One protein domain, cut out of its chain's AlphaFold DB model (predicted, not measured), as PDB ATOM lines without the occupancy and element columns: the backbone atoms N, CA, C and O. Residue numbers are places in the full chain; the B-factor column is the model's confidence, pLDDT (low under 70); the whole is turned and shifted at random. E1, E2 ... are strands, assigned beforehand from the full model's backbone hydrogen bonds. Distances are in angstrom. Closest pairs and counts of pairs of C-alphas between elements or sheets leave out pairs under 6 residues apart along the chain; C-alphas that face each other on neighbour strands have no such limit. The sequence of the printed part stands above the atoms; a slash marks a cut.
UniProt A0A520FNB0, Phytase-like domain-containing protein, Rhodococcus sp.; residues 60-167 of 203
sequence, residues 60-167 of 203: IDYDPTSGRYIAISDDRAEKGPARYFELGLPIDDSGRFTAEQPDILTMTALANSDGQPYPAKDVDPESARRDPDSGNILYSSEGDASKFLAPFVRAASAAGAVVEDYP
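What this domain is: This is residues 60 to 167 of the 203 residues of the protein "Phytase-like domain-containing protein" of Rhodococcus sp. (UniProt A0A520FNB0). Two strongly twisted four-stranded sheets, E1 to E4 and E5 to E8, make a sandwich, only partly face to face, in which the strands of the one cross those of the other at 47 degrees and E5 comes near E1 and E2. The link of residues 89 to 102 reaches far from the body at one end of the long axis, and the E6 to E7 link lies toward the other. The printed part has 108 residues with no named helix and eight named strands, E1 to E8 in chain order, antiparallel in each sheet, with the orders E1 - E2 - E3 - E4 and E5 - E6 - E7 - E8. The class is all strand, though strands hold 44 of the 108 residues. The whole is compact, with a radius of gyration of the C-alphas of 14.7 A, and elongated, with spans of 47 by 30 by 20 A.

Where its parts are: In the first sheet, E4, residues 103 to 109, is the longest strand at 18.2 A. Its neighbour E3 holds residues 83 to 88, 16.7 A, and the neighbour of E3 on its other side, E2, holds residues 68 to 73, 16.4 A. E1, residues 60 to 63, begins at C-alpha 60, (-32.532, -21.717, 34.283). In the second sheet E5 is residues 125 to 130, 14.9 A, and begins at C-alpha 125, (-26.499, -31.608, 34.516). E6 is residues 137 to 141, 13.0 A, and E7 residues 152 to 156, 12.3 A. E8, residues 162 to 166, ends at C-alpha 166, (-24.688, -31.564, 49.321).

How they stand to each other: E1 to E4 form a meander, each strand the antiparallel neighbour of the one before, and E5 to E8 form another. N 61 and O 70 of E1 and E2 are 2.9 A apart, within hydrogen-bond range, as are N 85 and O 71 of E3 and E2 at 2.7 A, and N 88 and O 103 of E3 and E4 at 2.8 A. The parts of the two sheets that face each other are 9.0 A centre to centre. The closest C-alphas of E1 and E5 are those of Asp 61 and Arg 129, 5.5 A. Those of E2 and E5 are Ile 72 and Ala 128, 6.0 A. E3 and E5 are only just apart, at 8.2 A. In the second sheet, N 129 and O 138 of E5 and E6, N 139 and O 154 of E6 and E7, and N 155 and O 164 of E7 and E8 are each 2.8 A apart, within hydrogen-bond range. E4 and E8 are edge strands and are apart.

The domain as a whole: The two C-alphas farthest apart are those of Ser 94 and Phe 148, 47.0 A. The printed part has no cut. The links E3 to E4 and E4 to E5 are long, and at the second the chain changes sheets. The mean pLDDT of the printed part is 96.2, and no printed residue is under 70.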
ATOM      1  N   ILE A  60     -32.667 -23.172  34.297       96.69
ATOM      2  CA  ILE A  60     -32.532 -21.717  34.283       96.69
ATOM      3  C   ILE A  60     -32.973 -21.119  35.626       96.69
ATOM      4  O   ILE A  60     -33.912 -21.612  36.264       96.69
ATOM      5  N   ASP A  61     -32.295 -20.058  36.048       97.12
ATOM      6  CA  ASP A  61     -32.582 -19.307  37.267       97.12
ATOM      7  C   ASP A  61     -32.360 -17.813  37.050       97.12
ATOM      8  O   ASP A  61     -31.514 -17.434  36.245       97.12
ATOM      9  N   TYR A  62     -33.107 -16.970  37.760       95.19
ATOM     10  CA  TYR A  62     -32.935 -15.517  37.717       95.19
ATOM     11  C   TYR A  62     -32.145 -15.047  38.938       95.19
ATOM     12  O   TYR A  62     -32.552 -15.301  40.069       95.19
ATOM     13  N   ASP A  63     -31.047 -14.331  38.709       93.38
ATOM     14  CA  ASP A  63     -30.274 -13.669  39.754       93.38
ATOM     15  C   ASP A  63     -30.740 -12.207  39.902       93.38
ATOM     16  O   ASP A  63     -30.383 -11.358  39.074       93.38
ATOM     17  N   PRO A  64     -31.498 -11.868  40.963       90.25
ATOM     18  CA  PRO A  64     -31.991 -10.509  41.170       90.25
ATOM     19  C   PRO A  64     -30.871  -9.502  41.465       90.25
ATOM     20  O   PRO A  64     -31.095  -8.302  41.331       90.25
ATOM     21  N   THR A  65     -29.681  -9.962  41.859       90.62
ATOM     22  CA  THR A  65     -28.544  -9.087  42.179       90.62
ATOM     23  C   THR A  65     -27.934  -8.498  40.916       90.62
ATOM     24  O   THR A  65     -27.618  -7.309  40.868       90.62
ATOM     25  N   SER A  66     -27.759  -9.327  39.884       91.19
ATOM     26  CA  SER A  66     -27.194  -8.907  38.597       91.19
ATOM     27  C   SER A  66     -28.251  -8.564  37.547       91.19
ATOM     28  O   SER A  66     -27.914  -7.943  36.537       91.19
ATOM     29  N   GLY A  67     -29.510  -8.960  37.759       93.56
ATOM     30  CA  GLY A  67     -30.575  -8.852  36.762       93.56
ATOM     31  C   GLY A  67     -30.387  -9.806  35.579       93.56
ATOM     32  O   GLY A  67     -30.918  -9.560  34.497       93.56
ATOM     33  N   ARG A  68     -29.590 -10.867  35.754       95.69
ATOM     34  CA  ARG A  68     -29.250 -11.844  34.712       95.69
ATOM     35  C   ARG A  68     -29.849 -13.199  35.027       95.69
ATOM     36  O   ARG A  68     -30.264 -13.475  36.148       95.69
ATOM     37  N   TYR A  69     -29.836 -14.066  34.029       97.25
ATOM     38  CA  TYR A  69     -30.219 -15.456  34.181       97.25
ATOM     39  C   TYR A  69     -28.985 -16.347  34.167       97.25
ATOM     40  O   TYR A  69     -28.070 -16.129  33.380       97.25
ATOM     41  N   ILE A  70     -28.978 -17.374  35.006       97.62
ATOM     42  CA  ILE A  70     -28.031 -18.484  34.917       97.62
ATOM     43  C   ILE A  70     -28.737 -19.622  34.197       97.62
ATOM     44  O   ILE A  70     -29.828 -20.001  34.608       97.62
ATOM     45  N   ALA A  71     -28.124 -20.182  33.158       98.06
ATOM     46  CA  ALA A  71     -28.651 -21.336  32.438       98.06
ATOM     47  C   ALA A  71     -27.596 -22.441  32.340       98.06
ATOM     48  O   ALA A  71     -26.455 -22.163  31.978       98.06
ATOM     49  N   ILE A  72     -27.949 -23.688  32.642       98.69
ATOM     50  CA  ILE A  72     -27.023 -24.830  32.586       98.69
ATOM     51  C   ILE A  72     -27.319 -25.719  31.383       98.69
ATOM     52  O   ILE A  72     -28.480 -25.896  31.017       98.69
ATOM     53  N   SER A  73     -26.261 -26.245  30.764       98.25
ATOM     54  CA  SER A  73     -26.367 -27.203  29.663       98.25
ATOM     55  C   SER A  73     -26.366 -28.642  30.187       98.25
ATOM     56  O   SER A  73     -25.522 -28.981  31.013       98.25
ATOM     57  N   ASP A  74     -27.252 -29.472  29.644       97.38
ATOM     58  CA  ASP A  74     -27.355 -30.927  29.813       97.38
ATOM     59  C   ASP A  74     -26.282 -31.702  29.036       97.38
ATOM     60  O   ASP A  74     -26.181 -32.923  29.141       97.38
ATOM     61  N   ASP A  75     -25.442 -31.011  28.254       97.62
ATOM     62  CA  ASP A  75     -24.318 -31.641  27.580       97.62
ATOM     63  C   ASP A  75     -23.429 -32.307  28.630       97.62
ATOM     64  O   ASP A  75     -22.787 -31.651  29.456       97.62
ATOM     65  N   ARG A  76     -23.360 -33.634  28.548       97.88
ATOM     66  CA  ARG A  76     -22.622 -34.508  29.461       97.88
ATOM     67  C   ARG A  76     -21.111 -34.431  29.237       97.88
ATOM     68  O   ARG A  76     -20.425 -35.445  29.215       97.88
ATOM     69  N   ALA A  77     -20.595 -33.232  28.993       97.81
ATOM     70  CA  ALA A  77     -19.251 -32.937  28.526       97.81
ATOM     71  C   ALA A  77     -18.858 -33.640  27.203       97.81
ATOM     72  O   ALA A  77     -17.692 -33.976  26.990       97.81
ATOM     73  N   GLU A  78     -19.820 -33.917  26.312       97.94
ATOM     74  CA  GLU A  78     -19.551 -34.608  25.039       97.94
ATOM     75  C   GLU A  78     -19.200 -33.639  23.909       97.94
ATOM     76  O   GLU A  78     -18.384 -33.963  23.045       97.94
ATOM     77  N   LYS A  79     -19.819 -32.455  23.898       96.94
ATOM     78  CA  LYS A  79     -19.657 -31.452  22.832       96.94
ATOM     79  C   LYS A  79     -18.840 -30.231  23.270       96.94
ATOM     80  O   LYS A  79     -18.641 -29.306  22.487       96.94
ATOM     81  N   GLY A  80     -18.377 -30.226  24.513       96.81
ATOM     82  CA  GLY A  80     -17.559 -29.198  25.150       96.81
ATOM     83  C   GLY A  80     -17.414 -29.513  26.642       96.81
ATOM     84  O   GLY A  80     -17.901 -30.549  27.081       96.81
ATOM     85  N   PRO A  81     -16.778 -28.654  27.454       98.25
ATOM     86  CA  PRO A  81     -16.791 -28.830  28.906       98.25
ATOM     87  C   PRO A  81     -18.222 -28.720  29.450       98.25
ATOM     88  O   PRO A  81     -19.021 -27.944  28.916       98.25
ATOM     89  N   ALA A  82     -18.538 -29.434  30.534       98.44
ATOM     90  CA  ALA A  82     -19.753 -29.165  31.306       98.44
ATOM     91  C   ALA A  82     -19.785 -27.679  31.692       98.44
ATOM     92  O   ALA A  82     -18.747 -27.122  32.057       98.44
ATOM     93  N   ARG A  83     -20.930 -27.011  31.534       98.50
ATOM     94  CA  ARG A  83     -20.956 -25.543  31.486       98.50
ATOM     95  C   ARG A  83     -22.289 -24.948  31.899       98.50
ATOM     96  O   ARG A  83     -23.345 -25.532  31.656       98.50
ATOM     97  N   TYR A  84     -22.211 -23.739  32.436       98.50
ATOM     98  CA  TYR A  84     -23.348 -22.836  32.545       98.50
ATOM     99  C   TYR A  84     -23.061 -21.529  31.798       98.50
ATOM    100  O   TYR A  84     -21.911 -21.191  31.507       98.50
ATOM    101  N   PHE A  85     -24.124 -20.802  31.486       98.25
ATOM    102  CA  PHE A  85     -24.112 -19.515  30.813       98.25
ATOM    103  C   PHE A  85     -24.744 -18.455  31.711       98.25
ATOM    104  O   PHE A  85     -25.698 -18.751  32.434       98.25
ATOM    105  N   GLU A  86     -24.252 -17.223  31.623       98.00
ATOM    106  CA  GLU A  86     -25.036 -16.058  32.037       98.00
ATOM    107  C   GLU A  86     -25.745 -15.480  30.817       98.00
ATOM    108  O   GLU A  86     -25.117 -15.234  29.782       98.00
ATOM    109  N   LEU A  87     -27.049 -15.251  30.942       98.00
ATOM    110  CA  LEU A  87     -27.905 -14.749  29.879       98.00
ATOM    111  C   LEU A  87     -28.556 -13.426  30.283       98.00
ATOM    112  O   LEU A  87     -29.029 -13.264  31.410       98.00
ATOM    113  N   GLY A  88     -28.633 -12.501  29.334       97.75
ATOM    114  CA  GLY A  88     -29.619 -11.429  29.337       97.75
ATOM    115  C   GLY A  88     -30.840 -11.878  28.541       97.75
ATOM    116  O   GLY A  88     -30.710 -12.331  27.404       97.75
ATOM    117  N   LEU A  89     -32.029 -11.772  29.134       96.25
ATOM    118  CA  LEU A  89     -33.282 -11.976  28.411       96.25
ATOM    119  C   LEU A  89     -33.928 -10.605  28.180       96.25
ATOM    120  O   LEU A  89     -34.324  -9.964  29.156       96.25
ATOM    121  N   PRO A  90     -34.035 -10.134  26.926       94.19
ATOM    122  CA  PRO A  90     -34.591  -8.822  26.629       94.19
ATOM    123  C   PRO A  90     -36.119  -8.899  26.682       94.19
ATOM    124  O   PRO A  90     -36.766  -9.136  25.666       94.19
ATOM    125  N   ILE A  91     -36.680  -8.774  27.886       95.00
ATOM    126  CA  ILE A  91     -38.119  -8.853  28.163       95.00
ATOM    127  C   ILE A  91     -38.614  -7.471  28.601       95.00
ATOM    128  O   ILE A  91     -38.029  -6.866  29.498       95.00
ATOM    129  N   ASP A  92     -39.680  -6.974  27.977       95.50
ATOM    130  CA  ASP A  92     -40.318  -5.714  28.372       95.50
ATOM    131  C   ASP A  92     -41.310  -5.876  29.541       95.50
ATOM    132  O   ASP A  92     -41.650  -6.984  29.960       95.50
ATOM    133  N   ASP A  93     -41.838  -4.757  30.046       94.94
ATOM    134  CA  ASP A  93     -42.802  -4.739  31.159       94.94
ATOM    135  C   ASP A  93     -44.122  -5.476  30.848       94.94
ATOM    136  O   ASP A  93     -44.893  -5.799  31.756       94.94
ATOM    137  N   SER A  94     -44.408  -5.762  29.571       95.06
ATOM    138  CA  SER A  94     -45.571  -6.556  29.155       95.06
ATOM    139  C   SER A  94     -45.301  -8.068  29.159       95.06
ATOM    140  O   SER A  94     -46.233  -8.869  29.005       95.06
ATOM    141  N   GLY A  95     -44.046  -8.467  29.386       94.12
ATOM    142  CA  GLY A  95     -43.583  -9.849  29.365       94.12
ATOM    143  C   GLY A  95     -43.250 -10.358  27.962       94.12
ATOM    144  O   GLY A  95     -43.283 -11.571  27.757       94.12
ATOM    145  N   ARG A  96     -42.988  -9.466  26.997       97.19
ATOM    146  CA  ARG A  96     -42.646  -9.822  25.611       97.19
ATOM    147  C   ARG A  96     -41.152  -9.738  25.368       97.19
ATOM    148  O   ARG A  96     -40.500  -8.819  25.858       97.19
ATOM    149  N   PHE A  97     -40.627 -10.664  24.572       97.31
ATOM    150  CA  PHE A  97     -39.255 -10.565  24.097       97.31
ATOM    151  C   PHE A  97     -39.127  -9.425  23.082       97.31
ATOM    152  O   PHE A  97     -39.907  -9.326  22.136       97.31
ATOM    153  N   THR A  98     -38.115  -8.576  23.250       96.88
ATOM    154  CA  THR A  98     -37.844  -7.441  22.355       96.88
ATOM    155  C   THR A  98     -36.708  -7.713  21.367       96.88
ATOM    156  O   THR A  98     -36.318  -6.818  20.618       96.88
ATOM    157  N   ALA A  99     -36.161  -8.931  21.361       95.50
ATOM    158  CA  ALA A  99     -35.148  -9.398  20.418       95.50
ATOM    159  C   ALA A  99     -35.464 -10.824  19.945       95.50
ATOM    160  O   ALA A  99     -36.311 -11.505  20.520       95.50
ATOM    161  N   GLU A 100     -34.769 -11.288  18.907       92.94
ATOM    162  CA  GLU A 100     -34.954 -12.639  18.351       92.94
ATOM    163  C   GLU A 100     -34.150 -13.720  19.093       92.94
ATOM    164  O   GLU A 100     -34.416 -14.909  18.926       92.94
ATOM    165  N   GLN A 101     -33.152 -13.320  19.887       93.62
ATOM    166  CA  GLN A 101     -32.240 -14.209  20.611       93.62
ATOM    167  C   GLN A 101     -31.924 -13.644  22.005       93.62
ATOM    168  O   GLN A 101     -32.018 -12.428  22.196       93.62
ATOM    169  N   PRO A 102     -31.551 -14.496  22.979       95.81
ATOM    170  CA  PRO A 102     -31.040 -14.029  24.257       95.81
ATOM    171  C   PRO A 102     -29.639 -13.435  24.080       95.81
ATOM    172  O   PRO A 102     -28.867 -13.867  23.221       95.81
ATOM    173  N   ASP A 103     -29.272 -12.509  24.957       96.75
ATOM    174  CA  ASP A 103     -27.893 -12.053  25.068       96.75
ATOM    175  C   ASP A 103     -27.087 -13.123  25.810       96.75
ATOM    176  O   ASP A 103     -27.226 -13.293  27.020       96.75
ATOM    177  N   ILE A 104     -26.245 -13.871  25.098       97.00
ATOM    178  CA  ILE A 104     -25.380 -14.890  25.708       97.00
ATOM    179  C   ILE A 104     -24.104 -14.198  26.193       97.00
ATOM    180  O   ILE A 104     -23.164 -13.984  25.426       97.00
ATOM    181  N   LEU A 105     -24.093 -13.798  27.464       97.56
ATOM    182  CA  LEU A 105     -23.106 -12.865  28.013       97.56
ATOM    183  C   LEU A 105     -21.779 -13.549  28.327       97.56
ATOM    184  O   LEU A 105     -20.713 -13.046  27.973       97.56
ATOM    185  N   THR A 106     -21.843 -14.689  29.011       97.94
ATOM    186  CA  THR A 106     -20.662 -15.456  29.419       97.94
ATOM    187  C   THR A 106     -20.947 -16.949  29.382       97.94
ATOM    188  O   THR A 106     -22.096 -17.393  29.377       97.94
ATOM    189  N   MET A 107     -19.868 -17.726  29.370       98.12
ATOM    190  CA  MET A 107     -19.884 -19.165  29.583       98.12
ATOM    191  C   MET A 107     -18.796 -19.508  30.594       98.12
ATOM    192  O   MET A 107     -17.657 -19.055  30.454       98.12
ATOM    193  N   THR A 108     -19.152 -20.321  31.581       98.62
ATOM    194  CA  THR A 108     -18.230 -20.816  32.602       98.62
ATOM    195  C   THR A 108     -18.220 -22.337  32.576       98.62
ATOM    196  O   THR A 108     -19.262 -22.987  32.692       98.62
ATOM    197  N   ALA A 109     -17.022 -22.905  32.442       98.62
ATOM    198  CA  ALA A 109     -16.806 -24.341  32.538       98.62
ATOM    199  C   ALA A 109     -16.864 -24.796  34.003       98.62
ATOM    200  O   ALA A 109     -16.242 -24.189  34.869       98.62
ATOM    201  N   LEU A 110     -17.578 -25.886  34.261       98.69
ATOM    202  CA  LEU A 110     -17.662 -26.545  35.559       98.69
ATOM    203  C   LEU A 110     -16.552 -27.594  35.678       98.69
ATOM    204  O   LEU A 110     -16.333 -28.394  34.764       98.69
ATOM    205  N   ALA A 111     -15.868 -27.600  36.819       98.50
ATOM    206  CA  ALA A 111     -14.847 -28.584  37.146       98.50
ATOM    207  C   ALA A 111     -15.415 -29.719  38.010       98.50
ATOM    208  O   ALA A 111     -16.385 -29.551  38.750       98.50
ATOM    209  N   ASN A 112     -14.781 -30.885  37.935       97.62
ATOM    210  CA  ASN A 112     -15.025 -31.996  38.843       97.62
ATOM    211  C   ASN A 112     -14.347 -31.756  40.210       97.62
ATOM    212  O   ASN A 112     -13.674 -30.746  40.427       97.62
ATOM    213  N   SER A 113     -14.514 -32.695  41.147       95.81
ATOM    214  CA  SER A 113     -13.980 -32.567  42.515       95.81
ATOM    215  C   SER A 113     -12.449 -32.535  42.585       95.81
ATOM    216  O   SER A 113     -11.905 -32.048  43.570       95.81
ATOM    217  N   ASP A 114     -11.764 -32.998  41.538       96.75
ATOM    218  CA  ASP A 114     -10.303 -32.951  41.415       96.75
ATOM    219  C   ASP A 114      -9.810 -31.629  40.790       96.75
ATOM    220  O   ASP A 114      -8.621 -31.464  40.501       96.75
ATOM    221  N   GLY A 115     -10.720 -30.683  40.529       97.50
ATOM    222  CA  GLY A 115     -10.423 -29.416  39.860       97.50
ATOM    223  C   GLY A 115     -10.111 -29.564  38.368       97.50
ATOM    224  O   GLY A 115      -9.561 -28.643  37.766       97.50
ATOM    225  N   GLN A 116     -10.432 -30.713  37.768       98.38
ATOM    226  CA  GLN A 116     -10.239 -30.992  36.345       98.38
ATOM    227  C   GLN A 116     -11.550 -30.815  35.569       98.38
ATOM    228  O   GLN A 116     -12.631 -30.894  36.154       98.38
ATOM    229  N   PRO A 117     -11.502 -30.616  34.240       98.25
ATOM    230  CA  PRO A 117     -12.696 -30.725  33.412       98.25
ATOM    231  C   PRO A 117     -13.360 -32.097  33.582       98.25
ATOM    232  O   PRO A 117     -12.669 -33.114  33.676       98.25
ATOM    233  N   TYR A 118     -14.693 -32.133  33.577       98.31
ATOM    234  CA  TYR A 118     -15.418 -33.403  33.555       98.31
ATOM    235  C   TYR A 118     -15.048 -34.220  32.307       98.31
ATOM    236  O   TYR A 118     -15.103 -33.685  31.194       98.31
ATOM    237  N   PRO A 119     -14.707 -35.511  32.456       98.06
ATOM    238  CA  PRO A 119     -14.636 -36.422  31.326       98.06
ATOM    239  C   PRO A 119     -15.993 -36.540  30.621       98.06
ATOM    240  O   PRO A 119     -17.054 -36.378  31.228       98.06
ATOM    241  N   ALA A 120     -15.961 -36.885  29.335       98.00
ATOM    242  CA  ALA A 120     -17.182 -37.123  28.579       98.00
ATOM    243  C   ALA A 120     -18.042 -38.209  29.253       98.00
ATOM    244  O   ALA A 120     -17.571 -39.310  29.548       98.00
ATOM    245  N   LYS A 121     -19.325 -37.898  29.426       97.19
ATOM    246  CA  LYS A 121     -20.386 -38.687  30.066       97.19
ATOM    247  C   LYS A 121     -20.286 -38.855  31.580       97.19
ATOM    248  O   LYS A 121     -21.089 -39.620  32.119       97.19
ATOM    249  N   ASP A 122     -19.369 -38.149  32.236       97.06
ATOM    250  CA  ASP A 122     -19.111 -38.258  33.680       97.06
ATOM    251  C   ASP A 122     -20.007 -37.352  34.547       97.06
ATOM    252  O   ASP A 122     -20.021 -37.445  35.770       97.06
ATOM    253  N   VAL A 123     -20.799 -36.487  33.911       97.69
ATOM    254  CA  VAL A 123     -21.798 -35.622  34.550       97.69
ATOM    255  C   VAL A 123     -23.074 -35.605  33.713       97.69
ATOM    256  O   VAL A 123     -23.009 -35.859  32.508       97.69
ATOM    257  N   ASP A 124     -24.216 -35.347  34.347       97.62
ATOM    258  CA  ASP A 124     -25.526 -35.252  33.688       97.62
ATOM    259  C   ASP A 124     -26.328 -34.054  34.235       97.62
ATOM    260  O   ASP A 124     -27.159 -34.243  35.126       97.62
ATOM    261  N   PRO A 125     -25.979 -32.804  33.856       97.94
ATOM    262  CA  PRO A 125     -26.499 -31.608  34.516       97.94
ATOM    263  C   PRO A 125     -27.970 -31.317  34.188       97.94
ATOM    264  O   PRO A 125     -28.328 -31.180  33.025       97.94
ATOM    265  N   GLU A 126     -28.804 -31.098  35.209       94.56
ATOM    266  CA  GLU A 126     -30.259 -30.907  35.011       94.56
ATOM    267  C   GLU A 126     -30.838 -29.608  35.583       94.56
ATOM    268  O   GLU A 126     -31.920 -29.166  35.215       94.56
ATOM    269  N   SER A 127     -30.181 -28.979  36.554       95.00
ATOM    270  CA  SER A 127     -30.693 -27.755  37.181       95.00
ATOM    271  C   SER A 127     -29.555 -26.904  37.698       95.00
ATOM    272  O   SER A 127     -28.533 -27.441  38.116       95.00
ATOM    273  N   ALA A 128     -29.752 -25.586  37.699       96.56
ATOM    274  CA  ALA A 128     -28.840 -24.627  38.303       96.56
ATOM    275  C   ALA A 128     -29.611 -23.540  39.061       96.56
ATOM    276  O   ALA A 128     -30.721 -23.187  38.666       96.56
ATOM    277  N   ARG A 129     -29.024 -23.033  40.148       96.19
ATOM    278  CA  ARG A 129     -29.510 -21.914  40.967       96.19
ATOM    279  C   ARG A 129     -28.348 -21.017  41.368       96.19
ATOM    280  O   ARG A 129     -27.253 -21.518  41.631       96.19
ATOM    281  N   ARG A 130     -28.589 -19.711  41.456       95.44
ATOM    282  CA  ARG A 130     -27.636 -18.775  42.064       95.44
ATOM    283  C   ARG A 130     -27.908 -18.702  43.561       95.44
ATOM    284  O   ARG A 130     -29.018 -18.380  43.969       95.44
ATOM    285  N   ASP A 131     -26.898 -18.977  44.377       93.44
ATOM    286  CA  ASP A 131     -26.964 -18.665  45.802       93.44
ATOM    287  C   ASP A 131     -26.863 -17.141  45.987       93.44
ATOM    288  O   ASP A 131     -25.827 -16.569  45.623       93.44
ATOM    289  N   PRO A 132     -27.898 -16.462  46.516       89.38
ATOM    290  CA  PRO A 132     -27.859 -15.017  46.714       89.38
ATOM    291  C   PRO A 132     -26.841 -14.582  47.777       89.38
ATOM    292  O   PRO A 132     -26.364 -13.449  47.714       89.38
ATOM    293  N   ASP A 133     -26.486 -15.452  48.728       90.88
ATOM    294  CA  ASP A 133     -25.597 -15.096  49.837       90.88
ATOM    295  C   ASP A 133     -24.124 -15.246  49.441       90.88
ATOM    296  O   ASP A 133     -23.309 -14.349  49.669       90.88
ATOM    297  N   SER A 134     -23.766 -16.378  48.828       93.38
ATOM    298  CA  SER A 134     -22.375 -16.665  48.444       93.38
ATOM    299  C   SER A 134     -22.026 -16.274  47.005       93.38
ATOM    300  O   SER A 134     -20.850 -16.125  46.673       93.38
ATOM    301  N   GLY A 135     -23.023 -16.131  46.129       93.38
ATOM    302  CA  GLY A 135     -22.820 -15.987  44.688       93.38
ATOM    303  C   GLY A 135     -22.381 -17.275  43.981       93.38
ATOM    304  O   GLY A 135     -22.046 -17.229  42.794       93.38
ATOM    305  N   ASN A 136     -22.369 -18.414  44.678       96.69
ATOM    306  CA  ASN A 136     -22.081 -19.716  44.089       96.69
ATOM    307  C   ASN A 136     -23.220 -20.182  43.175       96.69
ATOM    308  O   ASN A 136     -24.373 -19.767  43.298       96.69
ATOM    309  N   ILE A 137     -22.887 -21.089  42.266       97.50
ATOM    310  CA  ILE A 137     -23.840 -21.805  41.429       97.50
ATOM    311  C   ILE A 137     -24.100 -23.164  42.064       97.50
ATOM    312  O   ILE A 137     -23.209 -24.014  42.097       97.50
ATOM    313  N   LEU A 138     -25.317 -23.390  42.549       97.81
ATOM    314  CA  LEU A 138     -25.775 -24.727  42.905       97.81
ATOM    315  C   LEU A 138     -26.270 -25.409  41.643       97.81
ATOM    316  O   LEU A 138     -27.080 -24.833  40.927       97.81
ATOM    317  N   TYR A 139     -25.841 -26.635  41.385       98.38
ATOM    318  CA  TYR A 139     -26.339 -27.423  40.269       98.38
ATOM    319  C   TYR A 139     -26.493 -28.893  40.634       98.38
ATOM    320  O   TYR A 139     -25.855 -29.395  41.563       98.38
ATOM    321  N   SER A 140     -27.370 -29.584  39.913       98.00
ATOM    322  CA  SER A 140     -27.614 -31.013  40.097       98.00
ATOM    323  C   SER A 140     -27.125 -31.822  38.911       98.00
ATOM    324  O   SER A 140     -27.211 -31.364  37.774       98.00
ATOM    325  N   SER A 141     -26.694 -33.050  39.192       97.69
ATOM    326  CA  SER A 141     -26.466 -34.086  38.191       97.69
ATOM    327  C   SER A 141     -27.355 -35.291  38.474       97.69
ATOM    328  O   SER A 141     -27.383 -35.764  39.614       97.69
ATOM    329  N   GLU A 142     -28.033 -35.825  37.457       95.62
ATOM    330  CA  GLU A 142     -28.807 -37.076  37.572       95.62
ATOM    331  C   GLU A 142     -27.916 -38.306  37.773       95.62
ATOM    332  O   GLU A 142     -28.326 -39.308  38.371       95.62
ATOM    333  N   GLY A 143     -26.665 -38.208  37.324       94.19
ATOM    334  CA  GLY A 143     -25.758 -39.341  37.294       94.19
ATOM    335  C   GLY A 143     -26.168 -40.341  36.217       94.19
ATOM    336  O   GLY A 143     -26.869 -40.031  35.264       94.19
ATOM    337  N   ASP A 144     -25.683 -41.569  36.334       94.50
ATOM    338  CA  ASP A 144     -25.922 -42.612  35.344       94.50
ATOM    339  C   ASP A 144     -25.733 -43.975  36.001       94.50
ATOM    340  O   ASP A 144     -24.613 -44.461  36.192       94.50
ATOM    341  N   ALA A 145     -26.850 -44.617  36.341       92.50
ATOM    342  CA  ALA A 145     -26.837 -45.910  37.014       92.50
ATOM    343  C   ALA A 145     -26.173 -47.012  36.170       92.50
ATOM    344  O   ALA A 145     -25.618 -47.952  36.738       92.50
ATOM    345  N   SER A 146     -26.185 -46.899  34.835       92.75
ATOM    346  CA  SER A 146     -25.521 -47.869  33.953       92.75
ATOM    347  C   SER A 146     -23.994 -47.756  33.992       92.75
ATOM    348  O   SER A 146     -23.298 -48.722  33.678       92.75
ATOM    349  N   LYS A 147     -23.478 -46.597  34.424       92.31
ATOM    350  CA  LYS A 147     -22.049 -46.299  34.585       92.31
ATOM    351  C   LYS A 147     -21.610 -46.173  36.046       92.31
ATOM    352  O   LYS A 147     -20.465 -45.823  36.297       92.31
ATOM    353  N   PHE A 148     -22.502 -46.454  36.999       92.81
ATOM    354  CA  PHE A 148     -22.269 -46.254  38.434       92.81
ATOM    355  C   PHE A 148     -21.909 -44.807  38.814       92.81
ATOM    356  O   PHE A 148     -21.238 -44.578  39.819       92.81
ATOM    357  N   LEU A 149     -22.393 -43.829  38.044       93.56
ATOM    358  CA  LEU A 149     -22.270 -42.415  38.384       93.56
ATOM    359  C   LEU A 149     -23.425 -42.035  39.306       93.56
ATOM    360  O   LEU A 149     -24.595 -42.172  38.941       93.56
ATOM    361  N   ALA A 150     -23.100 -41.610  40.523       93.50
ATOM    362  CA  ALA A 150     -24.102 -41.205  41.496       93.50
ATOM    363  C   ALA A 150     -24.714 -39.844  41.116       93.50
ATOM    364  O   ALA A 150     -23.988 -38.972  40.633       93.50
ATOM    365  N   PRO A 151     -26.019 -39.628  41.369       95.62
ATOM    366  CA  PRO A 151     -26.571 -38.283  41.343       95.62
ATOM    367  C   PRO A 151     -25.909 -37.424  42.420       95.62
ATOM    368  O   PRO A 151     -25.509 -37.932  43.473       95.62
ATOM    369  N   PHE A 152     -25.859 -36.116  42.194       96.19
ATOM    370  CA  PHE A 152     -25.385 -35.162  43.192       96.19
ATOM    371  C   PHE A 152     -26.118 -33.826  43.090       96.19
ATOM    372  O   PHE A 152     -26.692 -33.486  42.056       96.19
ATOM    373  N   VAL A 153     -26.054 -33.055  44.172       97.12
ATOM    374  CA  VAL A 153     -26.277 -31.607  44.164       97.12
ATOM    375  C   VAL A 153     -24.991 -30.980  44.679       97.12
ATOM    376  O   VAL A 153     -24.467 -31.419  45.701       97.12
ATOM    377  N   ARG A 154     -24.466 -29.991  43.964       97.38
ATOM    378  CA  ARG A 154     -23.129 -29.438  44.176       97.38
ATOM    379  C   ARG A 154     -23.149 -27.927  44.063       97.38
ATOM    380  O   ARG A 154     -23.818 -27.394  43.185       97.38
ATOM    381  N   ALA A 155     -22.377 -27.248  44.901       98.25
ATOM    382  CA  ALA A 155     -22.035 -25.849  44.706       98.25
ATOM    383  C   ALA A 155     -20.703 -25.729  43.953       98.25
ATOM    384  O   ALA A 155     -19.708 -26.364  44.312       98.25
ATOM    385  N   ALA A 156     -20.674 -24.875  42.939       98.50
ATOM    386  CA  ALA A 156     -19.465 -24.371  42.308       98.50
ATOM    387  C   ALA A 156     -19.356 -22.860  42.528       98.50
ATOM    388  O   ALA A 156     -20.355 -22.148  42.594       98.50
ATOM    389  N   SER A 157     -18.135 -22.349  42.607       98.31
ATOM    390  CA  SER A 157     -17.878 -20.910  42.576       98.31
ATOM    391  C   SER A 157     -18.324 -20.305  41.242       98.31
ATOM    392  O   SER A 157     -18.482 -21.014  40.247       98.31
ATOM    393  N   ALA A 158     -18.427 -18.977  41.167       95.25
ATOM    394  CA  ALA A 158     -18.670 -18.271  39.902       95.25
ATOM    395  C   ALA A 158     -17.573 -18.503  38.833       95.25
ATOM    396  O   ALA A 158     -17.756 -18.166  37.668       95.25
ATOM    397  N   ALA A 159     -16.424 -19.074  39.217       97.50
ATOM    398  CA  ALA A 159     -15.367 -19.501  38.301       97.50
ATOM    399  C   ALA A 159     -15.471 -20.989  37.901       97.50
ATOM    400  O   ALA A 159     -14.609 -21.489  37.186       97.50
ATOM    401  N   GLY A 160     -16.490 -21.708  38.383       98.25
ATOM    402  CA  GLY A 160     -16.762 -23.107  38.044       98.25
ATOM    403  C   GLY A 160     -15.990 -24.150  38.856       98.25
ATOM    404  O   GLY A 160     -16.186 -25.347  38.653       98.25
ATOM    405  N   ALA A 161     -15.144 -23.729  39.801       98.62
ATOM    406  CA  ALA A 161     -14.477 -24.641  40.730       98.62
ATOM    407  C   ALA A 161     -15.455 -25.163  41.789       98.62
ATOM    408  O   ALA A 161     -16.232 -24.377  42.333       98.62
ATOM    409  N   VAL A 162     -15.383 -26.457  42.112       98.31
ATOM    410  CA  VAL A 162     -16.212 -27.091  43.150       98.31
ATOM    411  C   VAL A 162     -15.956 -26.451  44.512       98.31
ATOM    412  O   VAL A 162     -14.808 -26.253  44.905       98.31
ATOM    413  N   VAL A 163     -17.038 -26.150  45.228       98.12
ATOM    414  CA  VAL A 163     -17.017 -25.620  46.597       98.12
ATOM    415  C   VAL A 163     -17.440 -26.703  47.582       98.12
ATOM    416  O   VAL A 163     -16.694 -27.009  48.508       98.12
ATOM    417  N   GLU A 164     -18.607 -27.312  47.370       95.94
ATOM    418  CA  GLU A 164     -19.128 -28.366  48.242       95.94
ATOM    419  C   GLU A 164     -20.113 -29.289  47.519       95.94
ATOM    420  O   GLU A 164     -20.784 -28.886  46.569       95.94
ATOM    421  N   ASP A 165     -20.213 -30.527  48.003       95.56
ATOM    422  CA  ASP A 165     -21.268 -31.471  47.642       95.56
ATOM    423  C   ASP A 165     -22.314 -31.528  48.754       95.56
ATOM    424  O   ASP A 165     -21.987 -31.741  49.925       95.56
ATOM    425  N   TYR A 166     -23.587 -31.405  48.383       93.69
ATOM    426  CA  TYR A 166     -24.688 -31.564  49.321       93.69
ATOM    427  C   TYR A 166     -25.028 -33.047  49.484       93.69
ATOM    428  O   TYR A 166     -25.261 -33.752  48.494       93.69
ATOM    429  N   PRO A 167     -25.109 -33.547  50.729       89.19
ATOM    430  CA  PRO A 167     -25.389 -34.949  50.973       89.19
ATOM    431  C   PRO A 167     -26.806 -35.293  50.514       89.19
ATOM    432  O   PRO A 167     -27.803 -34.821  51.066       89.19
TER     433      PRO A 167